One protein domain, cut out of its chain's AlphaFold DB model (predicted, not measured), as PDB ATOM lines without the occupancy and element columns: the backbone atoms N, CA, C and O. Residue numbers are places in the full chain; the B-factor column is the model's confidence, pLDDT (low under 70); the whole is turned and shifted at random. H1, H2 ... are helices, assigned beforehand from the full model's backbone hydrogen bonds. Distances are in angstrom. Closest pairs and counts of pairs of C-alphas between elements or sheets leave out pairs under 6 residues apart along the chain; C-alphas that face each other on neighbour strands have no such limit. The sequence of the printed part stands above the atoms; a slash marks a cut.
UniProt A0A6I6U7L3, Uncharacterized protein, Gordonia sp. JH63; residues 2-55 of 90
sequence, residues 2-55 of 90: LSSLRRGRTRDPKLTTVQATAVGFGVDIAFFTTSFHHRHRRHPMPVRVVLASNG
ATOM      1  N   LEU A   2     -18.662 -32.326 -45.967       68.06
ATOM      2  CA  LEU A   2     -19.766 -32.422 -44.986       68.06
ATOM      3  C   LEU A   2     -20.384 -31.070 -44.589       68.06
ATOM      4  O   LEU A   2     -21.602 -30.933 -44.521       68.06
ATOM      5  N   SER A   3     -19.562 -30.036 -44.400       66.88
ATOM      6  CA  SER A   3     -20.034 -28.689 -44.058       66.88
ATOM      7  C   SER A   3     -20.898 -28.034 -45.146       66.88
ATOM      8  O   SER A   3     -21.711 -27.169 -44.838       66.88
ATOM      9  N   SER A   4     -20.714 -28.391 -46.421       65.50
ATOM     10  CA  SER A   4     -21.515 -27.863 -47.537       65.50
ATOM     11  C   SER A   4     -22.844 -28.602 -47.676       65.50
ATOM     12  O   SER A   4     -23.853 -27.954 -47.937       65.50
ATOM     13  N   LEU A   5     -22.855 -29.914 -47.408       71.69
ATOM     14  CA  LEU A   5     -24.074 -30.724 -47.313       71.69
ATOM     15  C   LEU A   5     -24.956 -30.260 -46.155       71.69
ATOM     16  O   LEU A   5     -26.120 -29.934 -46.359       71.69
ATOM     17  N   ARG A   6     -24.370 -30.095 -44.963       74.12
ATOM     18  CA  ARG A   6     -25.081 -29.583 -43.782       74.12
ATOM     19  C   ARG A   6     -25.699 -28.198 -44.008       74.12
ATOM     20  O   ARG A   6     -26.712 -27.875 -43.405       74.12
ATOM     21  N   ARG A   7     -25.086 -27.369 -44.860       76.56
ATOM     22  CA  ARG A   7     -25.575 -26.024 -45.208       76.56
ATOM     23  C   ARG A   7     -26.482 -25.996 -46.445       76.56
ATOM     24  O   ARG A   7     -26.800 -24.907 -46.908       76.56
ATOM     25  N   GLY A   8     -26.840 -27.149 -47.019       71.88
ATOM     26  CA  GLY A   8     -27.694 -27.233 -48.213       71.88
ATOM     27  C   GLY A   8     -27.080 -26.628 -49.483       71.88
ATOM     28  O   GLY A   8     -27.795 -26.339 -50.441       71.88
ATOM     29  N   ARG A   9     -25.757 -26.406 -49.503       69.19
ATOM     30  CA  ARG A   9     -25.035 -25.852 -50.665       69.19
ATOM     31  C   ARG A   9     -24.766 -26.910 -51.731       69.19
ATOM     32  O   ARG A   9     -24.632 -26.580 -52.900       69.19
ATOM     33  N   THR A  10     -24.701 -28.171 -51.323       70.75
ATOM     34  CA  THR A  10     -24.712 -29.323 -52.225       70.75
ATOM     35  C   THR A  10     -26.107 -29.924 -52.156       70.75
ATOM     36  O   THR A  10     -26.468 -30.482 -51.121       70.75
ATOM     37  N   ARG A  11     -26.896 -29.741 -53.219       66.75
ATOM     38  CA  ARG A  11     -28.298 -30.187 -53.281       66.75
ATOM     39  C   ARG A  11     -28.436 -31.644 -53.727       66.75
ATOM     40  O   ARG A  11     -29.301 -32.327 -53.205       66.75
ATOM     41  N   ASP A  12     -27.508 -32.118 -54.559       73.44
ATOM     42  CA  ASP A  12     -27.439 -33.507 -55.026       73.44
ATOM     43  C   ASP A  12     -26.105 -34.157 -54.626       73.44
ATOM     44  O   ASP A  12     -25.137 -34.158 -55.397       73.44
ATOM     45  N   PRO A  13     -25.980 -34.666 -53.387       79.94
ATOM     46  CA  PRO A  13     -24.876 -35.552 -53.048       79.94
ATOM     47  C   PRO A  13     -24.894 -36.807 -53.924       79.94
ATOM     48  O   PRO A  13     -25.947 -37.369 -54.215       79.94
ATOM     49  N   LYS A  14     -23.704 -37.312 -54.268       87.06
ATOM     50  CA  LYS A  14     -23.573 -38.654 -54.849       87.06
ATOM     51  C   LYS A  14     -24.204 -39.687 -53.912       87.06
ATOM     52  O   LYS A  14     -24.050 -39.583 -52.694       87.06
ATOM     53  N   LEU A  15     -24.828 -40.719 -54.483       83.44
ATOM     54  CA  LEU A  15     -25.462 -41.803 -53.723       83.44
ATOM     55  C   LEU A  15     -24.498 -42.453 -52.716       83.44
ATOM     56  O   LEU A  15     -24.874 -42.705 -51.579       83.44
ATOM     57  N   THR A  16     -23.230 -42.625 -53.097       84.62
ATOM     58  CA  THR A  16     -22.175 -43.160 -52.222       84.62
ATOM     59  C   THR A  16     -21.947 -42.306 -50.974       84.62
ATOM     60  O   THR A  16     -21.711 -42.836 -49.892       84.62
ATOM     61  N   THR A  17     -22.071 -40.981 -51.086       86.12
ATOM     62  CA  THR A  17     -21.969 -40.065 -49.944       86.12
ATOM     63  C   THR A  17     -23.166 -40.214 -49.009       86.12
ATOM     64  O   THR A  17     -22.993 -40.209 -47.790       86.12
ATOM     65  N   VAL A  18     -24.374 -40.366 -49.561       86.75
ATOM     66  CA  VAL A  18     -25.595 -40.588 -48.769       86.75
ATOM     67  C   VAL A  18     -25.509 -41.927 -48.040       86.75
ATOM     68  O   VAL A  18     -25.750 -41.976 -46.838       86.75
ATOM     69  N   GLN A  19     -25.060 -42.979 -48.726       86.25
ATOM     70  CA  GLN A  19     -24.849 -44.305 -48.146       86.25
ATOM     71  C   GLN A  19     -23.821 -44.287 -47.011       86.25
ATOM     72  O   GLN A  19     -24.106 -44.778 -45.924       86.25
ATOM     73  N   ALA A  20     -22.648 -43.678 -47.218       85.19
ATOM     74  CA  ALA A  20     -21.630 -43.569 -46.172       85.19
ATOM     75  C   ALA A  20     -22.145 -42.793 -44.945       85.19
ATOM     76  O   ALA A  20     -21.832 -43.134 -43.807       85.19
ATOM     77  N   THR A  21     -22.975 -41.771 -45.176       88.44
ATOM     78  CA  THR A  21     -23.609 -40.996 -44.104       88.44
ATOM     79  C   THR A  21     -24.638 -41.839 -43.345       88.44
ATOM     80  O   THR A  21     -24.625 -41.848 -42.119       88.44
ATOM     81  N   ALA A  22     -25.483 -42.585 -44.058       88.88
ATOM     82  CA  ALA A  22     -26.469 -43.501 -43.483       88.88
ATOM     83  C   ALA A  22     -25.810 -44.557 -42.583       88.88
ATOM     84  O   ALA A  22     -26.177 -44.689 -41.415       88.88
ATOM     85  N   VAL A  23     -24.751 -45.203 -43.083       87.12
ATOM     86  CA  VAL A  23     -23.940 -46.163 -42.319       87.12
ATOM     87  C   VAL A  23     -23.330 -45.510 -41.078       87.12
ATOM     88  O   VAL A  23     -23.458 -46.055 -39.987       87.12
ATOM     89  N   GLY A  24     -22.723 -44.325 -41.216       86.81
ATOM     90  CA  GLY A  24     -22.109 -43.612 -40.090       86.81
ATOM     91  C   GLY A  24     -23.091 -43.217 -38.981       86.81
ATOM     92  O   GLY A  24     -22.692 -43.124 -37.823       86.81
ATOM     93  N   PHE A  25     -24.369 -43.016 -39.315       87.44
ATOM     94  CA  PHE A  25     -25.436 -42.734 -38.348       87.44
ATOM     95  C   PHE A  25     -26.246 -43.971 -37.936       87.44
ATOM     96  O   PHE A  25     -27.152 -43.841 -37.114       87.44
ATOM     97  N   GLY A  26     -25.945 -45.155 -38.475       87.94
ATOM     98  CA  GLY A  26     -26.669 -46.386 -38.153       87.94
ATOM     99  C   GLY A  26     -28.129 -46.395 -38.621       87.94
ATOM    100  O   GLY A  26     -28.961 -47.047 -37.993       87.94
ATOM    101  N   VAL A  27     -28.457 -45.683 -39.701       91.50
ATOM    102  CA  VAL A  27     -29.822 -45.587 -40.246       91.50
ATOM    103  C   VAL A  27     -29.901 -46.111 -41.676       91.50
ATOM    104  O   VAL A  27     -28.929 -46.047 -42.426       91.50
ATOM    105  N   ASP A  28     -31.084 -46.567 -42.072       91.12
ATOM    106  CA  ASP A  28     -31.406 -46.921 -43.452       91.12
ATOM    107  C   ASP A  28     -31.239 -45.712 -44.393       91.12
ATOM    108  O   ASP A  28     -31.605 -44.580 -44.061       91.12
ATOM    109  N   ILE A  29     -30.713 -45.938 -45.602       90.19
ATOM    110  CA  ILE A  29     -30.479 -44.879 -46.597       90.19
ATOM    111  C   ILE A  29     -31.773 -44.155 -47.009       90.19
ATOM    112  O   ILE A  29     -31.745 -42.959 -47.320       90.19
ATOM    113  N   ALA A  30     -32.919 -44.838 -46.947       90.12
ATOM    114  CA  ALA A  30     -34.233 -44.271 -47.200       90.12
ATOM    115  C   ALA A  30     -34.580 -43.146 -46.221       90.12
ATOM    116  O   ALA A  30     -35.398 -42.294 -46.579       90.12
ATOM    117  N   PHE A  31     -33.943 -43.076 -45.044       92.44
ATOM    118  CA  PHE A  31     -34.104 -41.967 -44.100       92.44
ATOM    119  C   PHE A  31     -33.881 -40.605 -44.763       92.44
ATOM    120  O   PHE A  31     -34.590 -39.655 -44.448       92.44
ATOM    121  N   PHE A  32     -32.955 -40.516 -45.722       91.62
ATOM    122  CA  PHE A  32     -32.638 -39.277 -46.440       91.62
ATOM    123  C   PHE A  32     -33.619 -38.938 -47.573       91.62
ATOM    124  O   PHE A  32     -33.419 -37.957 -48.287       91.62
ATOM    125  N   THR A  33     -34.679 -39.727 -47.759       90.56
ATOM    126  CA  THR A  33     -35.668 -39.513 -48.822       90.56
ATOM    127  C   THR A  33     -36.902 -38.771 -48.318       90.56
ATOM    128  O   THR A  33     -37.408 -39.003 -47.215       90.56
ATOM    129  N   THR A  34     -37.477 -37.931 -49.180       90.62
ATOM    130  CA  THR A  34     -38.759 -37.265 -48.910       90.62
ATOM    131  C   THR A  34     -39.873 -38.273 -48.620       90.62
ATOM    132  O   THR A  34     -40.688 -38.053 -47.724       90.62
ATOM    133  N   SER A  35     -39.891 -39.407 -49.327       91.81
ATOM    134  CA  SER A  35     -40.893 -40.466 -49.166       91.81
ATOM    135  C   SER A  35     -40.924 -41.033 -47.745       91.81
ATOM    136  O   SER A  35     -42.006 -41.192 -47.171       91.81
ATOM    137  N   PHE A  36     -39.757 -41.281 -47.142       93.75
ATOM    138  CA  PHE A  36     -39.664 -41.752 -45.761       93.75
ATOM    139  C   PHE A  36     -40.239 -40.725 -44.778       93.75
ATOM    140  O   PHE A  36     -41.040 -41.071 -43.906       93.75
ATOM    141  N   HIS A  37     -39.889 -39.448 -44.935       95.19
ATOM    142  CA  HIS A  37     -40.393 -38.392 -44.059       95.19
ATOM    143  C   HIS A  37     -41.883 -38.108 -44.249       95.19
ATOM    144  O   HIS A  37     -42.560 -37.781 -43.274       95.19
ATOM    145  N   HIS A  38     -42.407 -38.264 -45.465       95.88
ATOM    146  CA  HIS A  38     -43.835 -38.147 -45.729       95.88
ATOM    147  C   HIS A  38     -44.618 -39.283 -45.053       95.88
ATOM    148  O   HIS A  38     -45.602 -39.022 -44.356       95.88
ATOM    149  N   ARG A  39     -44.144 -40.532 -45.184       94.56
ATOM    150  CA  ARG A  39     -44.747 -41.712 -44.538       94.56
ATOM    151  C   ARG A  39     -44.786 -41.566 -43.015       94.56
ATOM    152  O   ARG A  39     -45.811 -41.840 -42.399       94.56
ATOM    153  N   HIS A  40     -43.711 -41.054 -42.421       94.19
ATOM    154  CA  HIS A  40     -43.575 -40.900 -40.970       94.19
ATOM    155  C   HIS A  40     -43.861 -39.475 -40.476       94.19
ATOM    156  O   HIS A  40     -43.425 -39.101 -39.385       94.19
ATOM    157  N   ARG A  41     -44.608 -38.663 -41.243       95.31
ATOM    158  CA  ARG A  41     -44.820 -37.231 -40.947       95.31
ATOM    159  C   ARG A  41     -45.426 -36.950 -39.568       95.31
ATOM    160  O   ARG A  41     -45.211 -35.878 -39.018       95.31
ATOM    161  N   ARG A  42     -46.166 -37.920 -39.019       96.56
ATOM    162  CA  ARG A  42     -46.818 -37.848 -37.701       96.56
ATOM    163  C   ARG A  42     -45.856 -38.066 -36.530       96.56
ATOM    164  O   ARG A  42     -46.200 -37.736 -35.405       96.56
ATOM    165  N   HIS A  43     -44.667 -38.612 -36.780       95.94
ATOM    166  CA  HIS A  43     -43.673 -38.865 -35.743       95.94
ATOM    167  C   HIS A  43     -42.690 -37.694 -35.617       95.94
ATOM    168  O   HIS A  43     -42.306 -37.118 -36.644       95.94
ATOM    169  N   PRO A  44     -42.236 -37.354 -34.397       96.50
ATOM    170  CA  PRO A  44     -41.148 -36.404 -34.198       96.50
ATOM    171  C   PRO A  44     -39.817 -36.988 -34.701       96.50
ATOM    172  O   PRO A  44     -39.666 -38.204 -34.825       96.50
ATOM    173  N   MET A  45     -38.836 -36.125 -34.989       95.12
ATOM    174  CA  MET A  45     -37.566 -36.546 -35.600       95.12
ATOM    175  C   MET A  45     -36.830 -37.664 -34.833       95.12
ATOM    176  O   MET A  45     -36.424 -38.620 -35.489       95.12
ATOM    177  N   PRO A  46     -36.716 -37.642 -33.487       94.00
ATOM    178  CA  PRO A  46     -36.045 -38.722 -32.753       94.00
ATOM    179  C   PRO A  46     -36.682 -40.096 -32.989       94.00
ATOM    180  O   PRO A  46     -35.980 -41.084 -33.172       94.00
ATOM    181  N   VAL A  47     -38.013 -40.155 -33.083       94.25
ATOM    182  CA  VAL A  47     -38.737 -41.403 -33.368       94.25
ATOM    183  C   VAL A  47     -38.476 -41.871 -34.800       94.25
ATOM    184  O   VAL A  47     -38.317 -43.061 -35.038       94.25
ATOM    185  N   ARG A  48     -38.372 -40.948 -35.762       93.56
ATOM    186  CA  ARG A  48     -38.032 -41.293 -37.153       93.56
ATOM    187  C   ARG A  48     -36.630 -41.884 -37.281       93.56
ATOM    188  O   ARG A  48     -36.444 -42.767 -38.108       93.56
ATOM    189  N   VAL A  49     -35.674 -41.410 -36.480       92.38
ATOM    190  CA  VAL A  49     -34.318 -41.979 -36.428       92.38
ATOM    191  C   VAL A  49     -34.372 -43.416 -35.914       92.38
ATOM    192  O   VAL A  49     -33.814 -44.289 -36.564       92.38
ATOM    193  N   VAL A  50     -35.117 -43.680 -34.834       92.00
ATOM    194  CA  VAL A  50     -35.303 -45.046 -34.304       92.00
ATOM    195  C   VAL A  50     -35.966 -45.971 -35.333       92.00
ATOM    196  O   VAL A  50     -35.536 -47.102 -35.543       92.00
ATOM    197  N   LEU A  51     -36.997 -45.484 -36.027       89.81
ATOM    198  CA  LEU A  51     -37.651 -46.243 -37.097       89.81
ATOM    199  C   LEU A  51     -36.699 -46.556 -38.258       89.81
ATOM    200  O   LEU A  51     -36.824 -47.608 -38.871       89.81
ATOM    201  N   ALA A  52     -35.758 -45.658 -38.554       90.31
ATOM    202  CA  ALA A  52     -34.750 -45.880 -39.580       90.31
ATOM    203  C   ALA A  52     -33.553 -46.707 -39.098       90.31
ATOM    204  O   ALA A  52     -32.831 -47.228 -39.937       90.31
ATOM    205  N   SER A  53     -33.314 -46.829 -37.790       87.25
ATOM    206  CA  SER A  53     -32.199 -47.613 -37.248       87.25
ATOM    207  C   SER A  53     -32.530 -49.092 -37.053       87.25
ATOM    208  O   SER A  53     -31.624 -49.916 -36.990       87.25
ATOM    209  N   ASN A  54     -33.810 -49.452 -36.959       78.88
ATOM    210  CA  ASN A  54     -34.214 -50.810 -36.602       78.88
ATOM    211  C   ASN A  54     -34.125 -51.788 -37.784       78.88
ATOM    212  O   ASN A  54     -34.868 -51.670 -38.755       78.88
ATOM    213  N   GLY A  55     -33.251 -52.795 -37.663       70.75
ATOM    214  CA  GLY A  55     -33.280 -54.042 -38.444       70.75
ATOM    215  C   GLY A  55     -32.894 -53.951 -39.925       70.75
ATOM    216  O   GLY A  55     -32.838 -54.974 -40.599       70.75
TER     217      GLY A  55
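What this domain is: This is residues 2 to 55 of the 90 residues of an uncharacterized protein of Gordonia sp. JH63 (UniProt A0A6I6U7L3). Short H3 sits in the middle of a run of small helices, between H2, the longest, and the pair H4 and H5, while H1 lies off at one end and touches no helix. The printed part has 54 residues with five named helices, H1 to H5, and no named strand: all helix. It is only just compact, close to loose, with a radius of gyration of the C-alphas of 11.6 A and spans of 28 by 21 by 16 A.

How they stand to each other: H2, residues 15 to 25, touches H3, residues 29 to 32; their closest C-alphas, of Ala 22 and Ile 29, are 5.3 A apart. H3 only just touches H5, residues 45 to 53, with 3 pairs of C-alphas within 8 A, the closest those of Phe 31 and Ala 52 at 6.0 A. H4, residues 34 to 39, is about perpendicular to H5, at 81 degrees. H1, residues 2 to 6, is apart from H2. Every O i to N i+4 pair is within hydrogen-bond range in H1, H2, H4 and H5; H3 is too short for one.

Where its parts are: H2 measures 15.4 A from C-alpha 15 at (-25.462, -41.803, -53.723) to C-alpha 25; H5 measures 12.4 A and ends at C-alpha 53 (-32.199, -47.613, -37.248).

The domain as a whole: The printed part has no cut and no long link. Residues 2 to 4, 9 and 11 have pLDDT under 70.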